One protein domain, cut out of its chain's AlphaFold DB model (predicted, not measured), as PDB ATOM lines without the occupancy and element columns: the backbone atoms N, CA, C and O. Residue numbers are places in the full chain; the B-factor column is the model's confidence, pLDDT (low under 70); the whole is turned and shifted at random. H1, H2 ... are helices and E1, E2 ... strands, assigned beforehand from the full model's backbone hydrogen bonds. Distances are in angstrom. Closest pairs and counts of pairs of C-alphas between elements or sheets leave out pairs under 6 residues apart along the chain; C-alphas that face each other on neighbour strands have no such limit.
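Overview. This is residues 86 to 168 and 183 to 191 of the 444 residues of an uncharacterized protein of Fusarium ambrosium (UniProt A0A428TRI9). A strongly twisted sheet of five strands makes the body of this domain, and a helical hairpin is set beside it, with H1 next to the sheet and H2 beyond H1, away from the strands. From H2 a long stretch with no named element, residues 128 to 147, loops back to the sheet, where its residues 141 to 142 pair with residues 103 to 104 of the edge strand E2 before E3 begins. The printed part has 92 residues, with named elements in the order E1, E2, H1, H2, E3, E4, E5; the sheet runs E2, E1, E3, E4, E5 and is mixed, E1 and E3 being parallel and the other neighbours antiparallel. The class is mixed, helices and strands, though only 43 residues are in named elements, under half. The whole is compact, with a radius of gyration of the C-alphas of 13.4 A and spans of 34 by 33 by 25 A.

Arrangement. Start at E1, residues 89 to 92, which forms an antiparallel hairpin with E2, residues 103 to 107; look for N 91 and O 105 at 2.7 A. The pairing of E1 is staggered: its residues 89 to 91 pair with E2, and its residues 91 to 92 pair with E3, residues 148 to 154. E1 and E3 are parallel, with N 150 and O 90 at 2.7 A. E3 forms a hairpin with E4, residues 160 to 166, at 154 degrees between directions, with N 151 and O 163 at 2.8 A. E4 and E5, residues 183 to 186, are antiparallel, with N 185 and O 164 at 2.8 A. H1, residues 109 to 115, is on the sheet at a height over the sheet of 5.8 A, over none of its strands; its closest C-alphas to E4 are those of Trp 115 and Trp 160, 5.5 A apart. H1 and H2, residues 119 to 127, touch as a helical hairpin, opposite ways at a shallow tilt of 30 degrees, the closest C-alphas being those of Ala 113 and Leu 122, 5.5 A apart. H2 is not on the sheet. In H1 and H2 every O i to N i+4 pair is within hydrogen-bond range.

Along the chain. Find C-alpha 89 at (191.865, 138.161, 180.734), where E1 begins; it ends at residue 92. E2 covers 12.5 A from residue 103 to 107, and H1 10.0 A from 109 to 115. H2 runs 12.2 A from residue 119 to C-alpha 127 at (189.668, 157.954, 189.344). E3 covers 20.0 A from residue 148 to 154, and E4 19.4 A from 160 to 166. E5 ends at C-alpha 186, at (183.188, 132.078, 191.175).

Size, cuts and confidence. The C-alphas farthest apart are those of Glu 127 and Thr 144, 36.3 A. Residues 169 to 182 are not printed, and C-alphas 168 and 183 are 7.3 A apart across this cut. The link from H2 to E3 is long, with 20 residues. The mean pLDDT of the printed part of this model is 78.8, and 23 residues are under 70, among them residues 95 to 102 and 133 to 139.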
ATOM      1  N   ASN A  86     194.893 147.871 183.256       87.06
ATOM      2  CA  ASN A  86     194.605 147.476 181.882       87.06
ATOM      3  C   ASN A  86     194.912 145.989 181.649       87.06
ATOM      4  O   ASN A  86     195.089 145.581 180.498       87.06
ATOM      5  N   HIS A  87     195.011 145.188 182.720       89.81
ATOM      6  CA  HIS A  87     195.167 143.740 182.611       89.81
ATOM      7  C   HIS A  87     194.077 143.151 181.701       89.81
ATOM      8  O   HIS A  87     192.968 143.681 181.612       89.81
ATOM      9  N   ARG A  88     194.415 142.086 180.971       87.62
ATOM     10  CA  ARG A  88     193.533 141.481 179.973       87.62
ATOM     11  C   ARG A  88     193.396 139.998 180.261       87.62
ATOM     12  O   ARG A  88     194.370 139.263 180.118       87.62
ATOM     13  N   TRP A  89     192.189 139.577 180.614       88.81
ATOM     14  CA  TRP A  89     191.865 138.161 180.734       88.81
ATOM     15  C   TRP A  89     191.337 137.623 179.406       88.81
ATOM     16  O   TRP A  89     190.541 138.309 178.762       88.81
ATOM     17  N   PRO A  90     191.701 136.393 179.004       88.44
ATOM     18  CA  PRO A  90     190.981 135.675 177.958       88.44
ATOM     19  C   PRO A  90     189.515 135.535 178.373       88.44
ATOM     20  O   PRO A  90     189.237 135.123 179.490       88.44
ATOM     21  N   TYR A  91     188.577 135.877 177.505       87.31
ATOM     22  CA  TYR A  91     187.154 135.946 177.794       87.31
ATOM     23  C   TYR A  91     186.343 135.109 176.807       87.31
ATOM     24  O   TYR A  91     186.533 135.176 175.586       87.31
ATOM     25  N   LEU A  92     185.413 134.340 177.370       84.50
ATOM     26  CA  LEU A  92     184.463 133.476 176.688       84.50
ATOM     27  C   LEU A  92     183.056 133.793 177.185       84.50
ATOM     28  O   LEU A  92     182.694 133.421 178.299       84.50
ATOM     29  N   GLY A  93     182.238 134.443 176.363       79.50
ATOM     30  CA  GLY A  93     180.939 134.867 176.853       79.50
ATOM     31  C   GLY A  93     180.052 135.595 175.859       79.50
ATOM     32  O   GLY A  93     180.291 135.557 174.652       79.50
ATOM     33  N   ASP A  94     179.012 136.240 176.386       70.81
ATOM     34  CA  ASP A  94     177.990 136.932 175.586       70.81
ATOM     35  C   ASP A  94     178.370 138.388 175.261       70.81
ATOM     36  O   ASP A  94     177.780 139.004 174.370       70.81
ATOM     37  N   PHE A  95     179.372 138.949 175.945       65.94
ATOM     38  CA  PHE A  95     179.785 140.337 175.760       65.94
ATOM     39  C   PHE A  95     180.884 140.473 174.697       65.94
ATOM     40  O   PHE A  95     182.076 140.349 174.956       65.94
ATOM     41  N   GLY A  96     180.455 140.779 173.468       53.81
ATOM     42  CA  GLY A  96     181.327 140.960 172.305       53.81
ATOM     43  C   GLY A  96     181.668 139.630 171.624       53.81
ATOM     44  O   GLY A  96     182.307 138.768 172.211       53.81
ATOM     45  N   GLY A  97     181.254 139.443 170.366       50.59
ATOM     46  CA  GLY A  97     181.417 138.165 169.651       50.59
ATOM     47  C   GLY A  97     182.694 138.103 168.821       50.59
ATOM     48  O   GLY A  97     182.863 138.939 167.942       50.59
ATOM     49  N   ALA A  98     183.623 137.177 169.094       51.72
ATOM     50  CA  ALA A  98     184.898 137.076 168.363       51.72
ATOM     51  C   ALA A  98     184.649 136.964 166.857       51.72
ATOM     52  O   ALA A  98     183.727 136.281 166.431       51.72
ATOM     53  N   SER A  99     185.452 137.669 166.055       53.88
ATOM     54  CA  SER A  99     185.403 137.526 164.595       53.88
ATOM     55  C   SER A  99     185.834 136.124 164.148       53.88
ATOM     56  O   SER A  99     185.544 135.733 163.024       53.88
ATOM     57  N   ASP A 100     186.523 135.386 165.026       61.97
ATOM     58  CA  ASP A 100     187.026 134.035 164.811       61.97
ATOM     59  C   ASP A 100     186.939 133.233 166.125       61.97
ATOM     60  O   ASP A 100     187.321 133.732 167.186       61.97
ATOM     61  N   ALA A 101     186.427 132.003 166.066       62.66
ATOM     62  CA  ALA A 101     186.160 131.171 167.240       62.66
ATOM     63  C   ALA A 101     187.365 130.428 167.813       62.66
ATOM     64  O   ALA A 101     187.223 129.811 168.865       62.66
ATOM     65  N   LYS A 102     188.543 130.493 167.184       69.00
ATOM     66  CA  LYS A 102     189.765 129.913 167.775       69.00
ATOM     67  C   LYS A 102     190.377 130.767 168.890       69.00
ATOM     68  O   LYS A 102     191.288 130.312 169.583       69.00
ATOM     69  N   TYR A 103     189.915 132.007 169.046       76.12
ATOM     70  CA  TYR A 103     190.493 132.963 169.979       76.12
ATOM     71  C   TYR A 103     189.526 133.353 171.091       76.12
ATOM     72  O   TYR A 103     188.357 133.652 170.849       76.12
ATOM     73  N   PHE A 104     190.060 133.470 172.302       79.88
ATOM     74  CA  PHE A 104     189.429 134.249 173.352       79.88
ATOM     75  C   PHE A 104     189.619 135.741 173.079       79.88
ATOM     76  O   PHE A 104     190.710 136.199 172.719       79.88
ATOM     77  N   ARG A 105     188.553 136.513 173.292       80.06
ATOM     78  CA  ARG A 105     188.644 137.976 173.350       80.06
ATOM     79  C   ARG A 105     189.293 138.388 174.659       80.06
ATOM     80  O   ARG A 105     189.092 137.700 175.644       80.06
ATOM     81  N   PRO A 106     190.002 139.512 174.735       85.19
ATOM     82  CA  PRO A 106     190.350 140.069 176.029       85.19
ATOM     83  C   PRO A 106     189.115 140.707 176.689       85.19
ATOM     84  O   PRO A 106     188.356 141.406 176.016       85.19
ATOM     85  N   CYS A 107     188.951 140.534 177.999       86.81
ATOM     86  CA  CYS A 107     188.172 141.444 178.840       86.81
ATOM     87  C   CYS A 107     189.094 142.170 179.825       86.81
ATOM     88  O   CYS A 107     190.133 141.645 180.235       86.81
ATOM     89  N   GLN A 108     188.730 143.402 180.172       89.31
ATOM     90  CA  GLN A 108     189.518 144.284 181.030       89.31
ATOM     91  C   GLN A 108     188.774 144.628 182.322       89.31
ATOM     92  O   GLN A 108     187.558 144.444 182.405       89.31
ATOM     93  N   PRO A 109     189.463 145.204 183.326       92.50
ATOM     94  CA  PRO A 109     188.822 145.650 184.555       92.50
ATOM     95  C   PRO A 109     187.570 146.509 184.374       92.50
ATOM     96  O   PRO A 109     186.574 146.281 185.056       92.50
ATOM     97  N   LEU A 110     187.588 147.457 183.431       90.88
ATOM     98  CA  LEU A 110     186.431 148.309 183.145       90.88
ATOM     99  C   LEU A 110     185.243 147.520 182.583       90.88
ATOM    100  O   LEU A 110     184.110 147.760 183.000       90.88
ATOM    101  N   ASP A 111     185.501 146.564 181.687       87.19
ATOM    102  CA  ASP A 111     184.464 145.693 181.128       87.19
ATOM    103  C   ASP A 111     183.787 144.895 182.246       87.19
ATOM    104  O   ASP A 111     182.566 144.917 182.392       87.19
ATOM    105  N   LEU A 112     184.595 144.257 183.099       89.12
ATOM    106  CA  LEU A 112     184.110 143.440 184.207       89.12
ATOM    107  C   LEU A 112     183.311 144.254 185.228       89.12
ATOM    108  O   LEU A 112     182.269 143.790 185.699       89.12
ATOM    109  N   ALA A 113     183.774 145.463 185.558       91.12
ATOM    110  CA  ALA A 113     183.088 146.357 186.486       91.12
ATOM    111  C   ALA A 113     181.719 146.792 185.929       91.12
ATOM    112  O   ALA A 113     180.723 146.786 186.658       91.12
ATOM    113  N   ALA A 114     181.658 147.092 184.624       88.38
ATOM    114  CA  ALA A 114     180.426 147.439 183.925       88.38
ATOM    115  C   ALA A 114     179.440 146.267 183.866       88.38
ATOM    116  O   ALA A 114     178.279 146.429 184.242       88.38
ATOM    117  N   TRP A 115     179.888 145.077 183.456       86.00
ATOM    118  CA  TRP A 115     179.029 143.887 183.365       86.00
ATOM    119  C   TRP A 115     178.488 143.459 184.738       86.00
ATOM    120  O   TRP A 115     177.326 143.064 184.851       86.00
ATOM    121  N   SER A 116     179.305 143.621 185.784       85.94
ATOM    122  CA  SER A 116     178.959 143.289 187.174       85.94
ATOM    123  C   SER A 116     178.112 144.336 187.888       85.94
ATOM    124  O   SER A 116     177.750 144.120 189.051       85.94
ATOM    125  N   GLY A 117     177.813 145.462 187.232       88.06
ATOM    126  CA  GLY A 117     177.064 146.571 187.823       88.06
ATOM    127  C   GLY A 117     177.752 147.190 189.044       88.06
ATOM    128  O   GLY A 117     177.080 147.747 189.909       88.06
ATOM    129  N   GLN A 118     179.078 147.070 189.158       91.19
ATOM    130  CA  GLN A 118     179.827 147.511 190.336       91.19
ATOM    131  C   GLN A 118     180.228 148.978 190.197       91.19
ATOM    132  O   GLN A 118     181.347 149.300 189.799       91.19
ATOM    133  N   GLY A 119     179.297 149.873 190.538       91.88
ATOM    134  CA  GLY A 119     179.500 151.323 190.456       91.88
ATOM    135  C   GLY A 119     180.728 151.815 191.230       91.88
ATOM    136  O   GLY A 119     181.482 152.631 190.710       91.88
ATOM    137  N   GLU A 120     180.981 151.266 192.422       93.81
ATOM    138  CA  GLU A 120     182.153 151.626 193.232       93.81
ATOM    139  C   GLU A 120     183.472 151.229 192.556       93.81
ATOM    140  O   GLU A 120     184.404 152.029 192.509       93.81
ATOM    141  N   ALA A 121     183.551 150.026 191.971       94.56
ATOM    142  CA  ALA A 121     184.734 149.593 191.229       94.56
ATOM    143  C   ALA A 121     184.932 150.412 189.944       94.56
ATOM    144  O   ALA A 121     186.061 150.779 189.625       94.56
ATOM    145  N   LEU A 122     183.848 150.736 189.227       94.25
ATOM    146  CA  LEU A 122     183.895 151.609 188.050       94.25
ATOM    147  C   LEU A 122     184.440 152.995 188.398       94.25
ATOM    148  O   LEU A 122     185.333 153.491 187.712       94.25
ATOM    149  N   GLN A 123     183.928 153.603 189.470       94.94
ATOM    150  CA  GLN A 123     184.402 154.897 189.946       94.94
ATOM    151  C   GLN A 123     185.876 154.820 190.364       94.94
ATOM    152  O   GLN A 123     186.680 155.635 189.917       94.94
ATOM    153  N   TRP A 124     186.249 153.800 191.142       96.62
ATOM    154  CA  TRP A 124     187.625 153.587 191.597       96.62
ATOM    155  C   TRP A 124     188.614 153.443 190.427       96.62
ATOM    156  O   TRP A 124     189.698 154.029 190.459       96.62
ATOM    157  N   LEU A 125     188.230 152.705 189.375       95.25
ATOM    158  CA  LEU A 125     189.022 152.532 188.151       95.25
ATOM    159  C   LEU A 125     189.147 153.845 187.366       95.25
ATOM    160  O   LEU A 125     190.237 154.182 186.901       95.25
ATOM    161  N   ALA A 126     188.051 154.597 187.236       91.81
ATOM    162  CA  ALA A 126     188.033 155.873 186.526       91.81
ATOM    163  C   ALA A 126     188.913 156.931 187.213       91.81
ATOM    164  O   ALA A 126     189.690 157.612 186.547       91.81
ATOM    165  N   GLU A 127     188.851 157.027 188.544       94.88
ATOM    166  CA  GLU A 127     189.668 157.954 189.344       94.88
ATOM    167  C   GLU A 127     191.175 157.694 189.205       94.88
ATOM    168  O   GLU A 127     191.978 158.620 189.309       94.88
ATOM    169  N   ARG A 128     191.566 156.446 188.925       93.50
ATOM    170  CA  ARG A 128     192.962 156.027 188.710       93.50
ATOM    171  C   ARG A 128     193.377 156.006 187.241       93.50
ATOM    172  O   ARG A 128     194.466 155.542 186.911       93.50
ATOM    173  N   GLY A 129     192.529 156.522 186.352       88.81
ATOM    174  CA  GLY A 129     192.842 156.648 184.933       88.81
ATOM    175  C   GLY A 129     192.927 155.312 184.199       88.81
ATOM    176  O   GLY A 129     193.687 155.205 183.238       88.81
ATOM    177  N   ALA A 130     192.171 154.292 184.624       89.06
ATOM    178  CA  ALA A 130     191.988 153.094 183.809       89.06
ATOM    179  C   ALA A 130     191.385 153.491 182.452       89.06
ATOM    180  O   ALA A 130     190.442 154.282 182.389       89.06
ATOM    181  N   VAL A 131     191.921 152.945 181.360       84.44
ATOM    182  CA  VAL A 131     191.485 153.294 180.002       84.44
ATOM    183  C   VAL A 131     190.939 152.050 179.328       84.44
ATOM    184  O   VAL A 131     191.585 151.005 179.330       84.44
ATOM    185  N   ALA A 132     189.770 152.173 178.700       74.31
ATOM    186  CA  ALA A 132     189.284 151.150 177.788       74.31
ATOM    187  C   ALA A 132     190.238 151.099 176.591       74.31
ATOM    188  O   ALA A 132     190.254 151.991 175.743       74.31
ATOM    189  N   THR A 133     191.097 150.089 176.556       68.06
ATOM    190  CA  THR A 133     192.031 149.927 175.447       68.06
ATOM    191  C   THR A 133     191.347 149.143 174.331       68.06
ATOM    192  O   THR A 133     190.612 148.195 174.590       68.06
ATOM    193  N   GLY A 134     191.563 149.551 173.079       60.25
ATOM    194  CA  GLY A 134     190.905 148.944 171.922       60.25
ATOM    195  C   GLY A 134     191.104 147.424 171.821       60.25
ATOM    196  O   GLY A 134     192.100 146.863 172.305       60.25
ATOM    197  N   GLN A 135     190.144 146.764 171.164       60.06
ATOM    198  CA  GLN A 135     190.197 145.349 170.774       60.06
ATOM    199  C   GLN A 135     191.170 145.154 169.599       60.06
ATOM    200  O   GLN A 135     190.771 144.742 168.512       60.06
ATOM    201  N   ASP A 136     192.449 145.477 169.790       59.34
ATOM    202  CA  ASP A 136     193.463 145.184 168.780       59.34
ATOM    203  C   ASP A 136     193.626 143.665 168.633       59.34
ATOM    204  O   ASP A 136     193.801 142.939 169.618       59.34
ATOM    205  N   GLY A 137     193.588 143.189 167.385       57.50
ATOM    206  CA  GLY A 137     193.693 141.774 167.000       57.50
ATOM    207  C   GLY A 137     194.911 141.032 167.570       57.50
ATOM    208  O   GLY A 137     194.882 139.817 167.725       57.50
ATOM    209  N   SER A 138     195.968 141.760 167.932       58.91
ATOM    210  CA  SER A 138     197.194 141.231 168.540       58.91
ATOM    211  C   SER A 138     197.037 140.783 169.998       58.91
ATOM    212  O   SER A 138     197.935 140.141 170.530       58.91
ATOM    213  N   SER A 139     195.920 141.120 170.649       65.88
ATOM    214  CA  SER A 139     195.647 140.798 172.059       65.88
ATOM    215  C   SER A 139     194.737 139.582 172.264       65.88
ATOM    216  O   SER A 139     194.348 139.277 173.389       65.88
ATOM    217  N   PHE A 140     194.383 138.903 171.174       76.56
ATOM    218  CA  PHE A 140     193.598 137.678 171.190       76.56
ATOM    219  C   PHE A 140     194.485 136.487 171.545       76.56
ATOM    220  O   PHE A 140     195.600 136.359 171.041       76.56
ATOM    221  N   ILE A 141     193.974 135.601 172.395       76.56
ATOM    222  CA  ILE A 141     194.709 134.425 172.873       76.56
ATOM    223  C   ILE A 141     194.067 133.183 172.265       76.56
ATOM    224  O   ILE A 141     192.848 133.021 172.333       76.56
ATOM    225  N   LEU A 142     194.875 132.326 171.636       76.75
ATOM    226  CA  LEU A 142     194.407 131.037 171.121       76.75
ATOM    227  C   LEU A 142     193.879 130.192 172.278       76.75
ATOM    228  O   LEU A 142     194.529 130.084 173.316       76.75
ATOM    229  N   MET A 143     192.719 129.559 172.101       74.06
ATOM    230  CA  MET A 143     192.117 128.750 173.167       74.06
ATOM    231  C   MET A 143     193.016 127.597 173.632       74.06
ATOM    232  O   MET A 143     192.972 127.221 174.802       74.06
ATOM    233  N   THR A 144     193.837 127.053 172.729       69.94
ATOM    234  CA  THR A 144     194.815 125.987 173.012       69.94
ATOM    235  C   THR A 144     195.993 126.446 173.864       69.94
ATOM    236  O   THR A 144     196.615 125.616 174.527       69.94
ATOM    237  N   ASP A 145     196.282 127.746 173.846       73.94
ATOM    238  CA  ASP A 145     197.454 128.346 174.485       73.94
ATOM    239  C   ASP A 145     197.075 129.068 175.787       73.94
ATOM    240  O   ASP A 145     197.941 129.501 176.544       73.94
ATOM    241  N   ALA A 146     195.776 129.216 176.052       76.19
ATOM    242  CA  ALA A 146     195.272 129.871 177.243       76.19
ATOM    243  C   ALA A 146     195.546 129.034 178.503       76.19
ATOM    244  O   ALA A 146     195.219 127.850 178.565       76.19
ATOM    245  N   GLU A 147     196.075 129.684 179.539       76.25
ATOM    246  CA  GLU A 147     196.255 129.099 180.878       76.25
ATOM    247  C   GLU A 147     195.059 129.381 181.800       76.25
ATOM    248  O   GLU A 147     194.849 128.707 182.809       76.25
ATOM    249  N   CYS A 148     194.247 130.376 181.447       83.50
ATOM    250  CA  CYS A 148     192.992 130.698 182.104       83.50
ATOM    251  C   CYS A 148     191.992 131.271 181.099       83.50
ATOM    252  O   CYS A 148     192.370 131.679 180.002       83.50
ATOM    253  N   PHE A 149     190.724 131.343 181.477       86.38
ATOM    254  CA  PHE A 149     189.764 132.227 180.832       86.38
ATOM    255  C   PHE A 149     188.689 132.672 181.825       86.38
ATOM    256  O   PHE A 149     188.453 132.040 182.854       86.38
ATOM    257  N   VAL A 150     188.024 133.770 181.498       88.56
ATOM    258  CA  VAL A 150     186.906 134.345 182.229       88.56
ATOM    259  C   VAL A 150     185.637 134.137 181.415       88.56
ATOM    260  O   VAL A 150     185.606 134.385 180.214       88.56
ATOM    261  N   SER A 151     184.575 133.692 182.067       87.38
ATOM    262  CA  SER A 151     183.225 133.631 181.513       87.38
ATOM    263  C   SER A 151     182.302 134.533 182.303       87.38
ATOM    264  O   SER A 151     182.570 134.854 183.455       87.38
ATOM    265  N   ASP A 152     181.173 134.901 181.712       85.88
ATOM    266  CA  ASP A 152     180.075 135.533 182.434       85.88
ATOM    267  C   ASP A 152     179.009 134.505 182.841       85.88
ATOM    268  O   ASP A 152     178.718 133.545 182.114       85.88
ATOM    269  N   LEU A 153     178.421 134.726 184.016       85.38
ATOM    270  CA  LEU A 153     177.220 134.040 184.465       85.38
ATOM    271  C   LEU A 153     176.257 135.038 185.100       85.38
ATOM    272  O   LEU A 153     176.643 135.872 185.920       85.38
ATOM    273  N   ARG A 154     174.983 134.933 184.729       82.12
ATOM    274  CA  ARG A 154     173.933 135.778 185.281       82.12
ATOM    275  C   ARG A 154     173.519 135.277 186.663       82.12
ATOM    276  O   ARG A 154     173.188 134.102 186.823       82.12
ATOM    277  N   THR A 155     173.525 136.163 187.649       78.19
ATOM    278  CA  THR A 155     173.024 135.871 188.995       78.19
ATOM    279  C   THR A 155     171.495 135.890 189.023       78.19
ATOM    280  O   THR A 155     170.845 136.310 188.060       78.19
ATOM    281  N   ALA A 156     170.897 135.436 190.129       74.12
ATOM    282  CA  ALA A 156     169.443 135.455 190.305       74.12
ATOM    283  C   ALA A 156     168.866 136.885 190.247       74.12
ATOM    284  O   ALA A 156     167.753 137.089 189.773       74.12
ATOM    285  N   GLU A 157     169.656 137.880 190.652       75.56
ATOM    286  CA  GLU A 157     169.320 139.309 190.632       75.56
ATOM    287  C   GLU A 157     169.455 139.933 189.232       75.56
ATOM    288  O   GLU A 157     169.186 141.117 189.042       75.56
ATOM    289  N   GLY A 158     169.879 139.152 188.235       76.44
ATOM    290  CA  GLY A 158     169.959 139.574 186.840       76.44
ATOM    291  C   GLY A 158     171.262 140.269 186.439       76.44
ATOM    292  O   GLY A 158     171.400 140.579 185.252       76.44
ATOM    293  N   ASN A 159     172.204 140.458 187.368       80.44
ATOM    294  CA  ASN A 159     173.542 141.001 187.113       80.44
ATOM    295  C   ASN A 159     174.477 139.923 186.551       80.44
ATOM    296  O   ASN A 159     174.320 138.743 186.857       80.44
ATOM    297  N   TRP A 160     175.473 140.314 185.758       84.94
ATOM    298  CA  TRP A 160     176.464 139.377 185.230       84.94
ATOM    299  C   TRP A 160     177.704 139.368 186.106       84.94
ATOM    300  O   TRP A 160     178.341 140.395 186.274       84.94
ATOM    301  N   LYS A 161     178.077 138.218 186.656       85.56
ATOM    302  CA  LYS A 161     179.298 138.076 187.453       85.56
ATOM    303  C   LYS A 161     180.328 137.255 186.674       85.56
ATOM    304  O   LYS A 161     179.946 136.273 186.026       85.56
ATOM    305  N   PRO A 162     181.615 137.636 186.712       86.81
ATOM    306  CA  PRO A 162     182.657 136.842 186.095       86.81
ATOM    307  C   PRO A 162     182.882 135.544 186.871       86.81
ATOM    308  O   PRO A 162     182.761 135.490 188.095       86.81
ATOM    309  N   ILE A 163     183.248 134.508 186.133       86.38
ATOM    310  CA  ILE A 163     183.771 133.243 186.632       86.38
ATOM    311  C   ILE A 163     185.117 133.063 185.967       86.38
ATOM    312  O   ILE A 163     185.205 133.153 184.745       86.38
ATOM    313  N   MET A 164     186.153 132.822 186.755       86.75
ATOM    314  CA  MET A 164     187.489 132.597 186.229       86.75
ATOM    315  C   MET A 164     187.835 131.125 186.353       86.75
ATOM    316  O   MET A 164     187.722 130.535 187.427       86.75
ATOM    317  N   TYR A 165     188.287 130.551 185.251       83.56
ATOM    318  CA  TYR A 165     188.772 129.188 185.186       83.56
ATOM    319  C   TYR A 165     190.255 129.229 184.886       83.56
ATOM    320  O   TYR A 165     190.667 129.831 183.897       83.56
ATOM    321  N   GLN A 166     191.056 128.593 185.729       76.69
ATOM    322  CA  GLN A 166     192.498 128.543 185.569       76.69
ATOM    323  C   GLN A 166     192.976 127.090 185.588       76.69
ATOM    324  O   GLN A 166     192.666 126.328 186.508       76.69
ATOM    325  N   GLN A 167     193.733 126.706 184.557       65.31
ATOM    326  CA  GLN A 167     194.486 125.458 184.563       65.31
ATOM    327  C   GLN A 167     195.640 125.589 185.559       65.31
ATOM    328  O   GLN A 167     196.280 126.639 185.636       65.31
ATOM    329  N   GLY A 168     195.911 124.525 186.320       55.97
ATOM    330  CA  GLY A 168     197.103 124.473 187.159       55.97
ATOM    331  C   GLY A 168     198.345 124.761 186.335       55.97
ATOM    332  O   GLY A 168     198.462 124.296 185.201       55.97
ATOM    333  N   PHE A 183     191.867 125.973 189.579       58.12
ATOM    334  CA  PHE A 183     191.035 126.935 190.302       58.12
ATOM    335  C   PHE A 183     189.854 127.352 189.437       58.12
ATOM    336  O   PHE A 183     190.018 128.011 188.407       58.12
ATOM    337  N   VAL A 184     188.654 126.985 189.883       60.06
ATOM    338  CA  VAL A 184     187.417 127.648 189.475       60.06
ATOM    339  C   VAL A 184     187.114 128.709 190.518       60.06
ATOM    340  O   VAL A 184     186.642 128.406 191.615       60.06
ATOM    341  N   TRP A 185     187.366 129.968 190.180       74.31
ATOM    342  CA  TRP A 185     186.817 131.058 190.963       74.31
ATOM    343  C   TRP A 185     185.414 131.387 190.493       74.31
ATOM    344  O   TRP A 185     185.209 131.696 189.320       74.31
ATOM    345  N   HIS A 186     184.472 131.448 191.420       67.06
ATOM    346  CA  HIS A 186     183.188 132.078 191.175       67.06
ATOM    347  C   HIS A 186     182.784 132.913 192.391       67.06
ATOM    348  O   HIS A 186     183.117 132.580 193.530       67.06
ATOM    349  N   SER A 187     182.041 133.990 192.143       65.12
ATOM    350  CA  SER A 187     181.415 134.794 193.196       65.12
ATOM    351  C   SER A 187     180.570 133.917 194.134       65.12
ATOM    352  O   SER A 187     179.965 132.930 193.701       65.12
ATOM    353  N   SER A 188     180.467 134.292 195.413       69.12
ATOM    354  CA  SER A 188     179.588 133.617 196.384       69.12
ATOM    355  C   SER A 188     178.112 133.658 195.983       69.12
ATOM    356  O   SER A 188     177.335 132.809 196.407       69.12
ATOM    357  N   ASN A 189     177.732 134.628 195.148       71.81
ATOM    358  CA  ASN A 189     176.359 134.824 194.677       71.81
ATOM    359  C   ASN A 189     176.032 133.963 193.446       71.81
ATOM    360  O   ASN A 189     174.935 134.033 192.895       71.81
ATOM    361  N   ILE A 190     176.999 133.165 192.987       77.88
ATOM    362  CA  ILE A 190     176.815 132.198 191.917       77.88
ATOM    363  C   ILE A 190     176.527 130.830 192.530       77.88
ATOM    364  O   ILE A 190     177.359 130.240 193.221       77.88
ATOM    365  N   GLU A 191     175.359 130.285 192.204       78.75
ATOM    366  CA  GLU A 191     175.076 128.875 192.447       78.75
ATOM    367  C   GLU A 191     175.983 128.011 191.565       78.75
ATOM    368  O   GLU A 191     175.957 128.113 190.336       78.75
TER     369      GLU A 191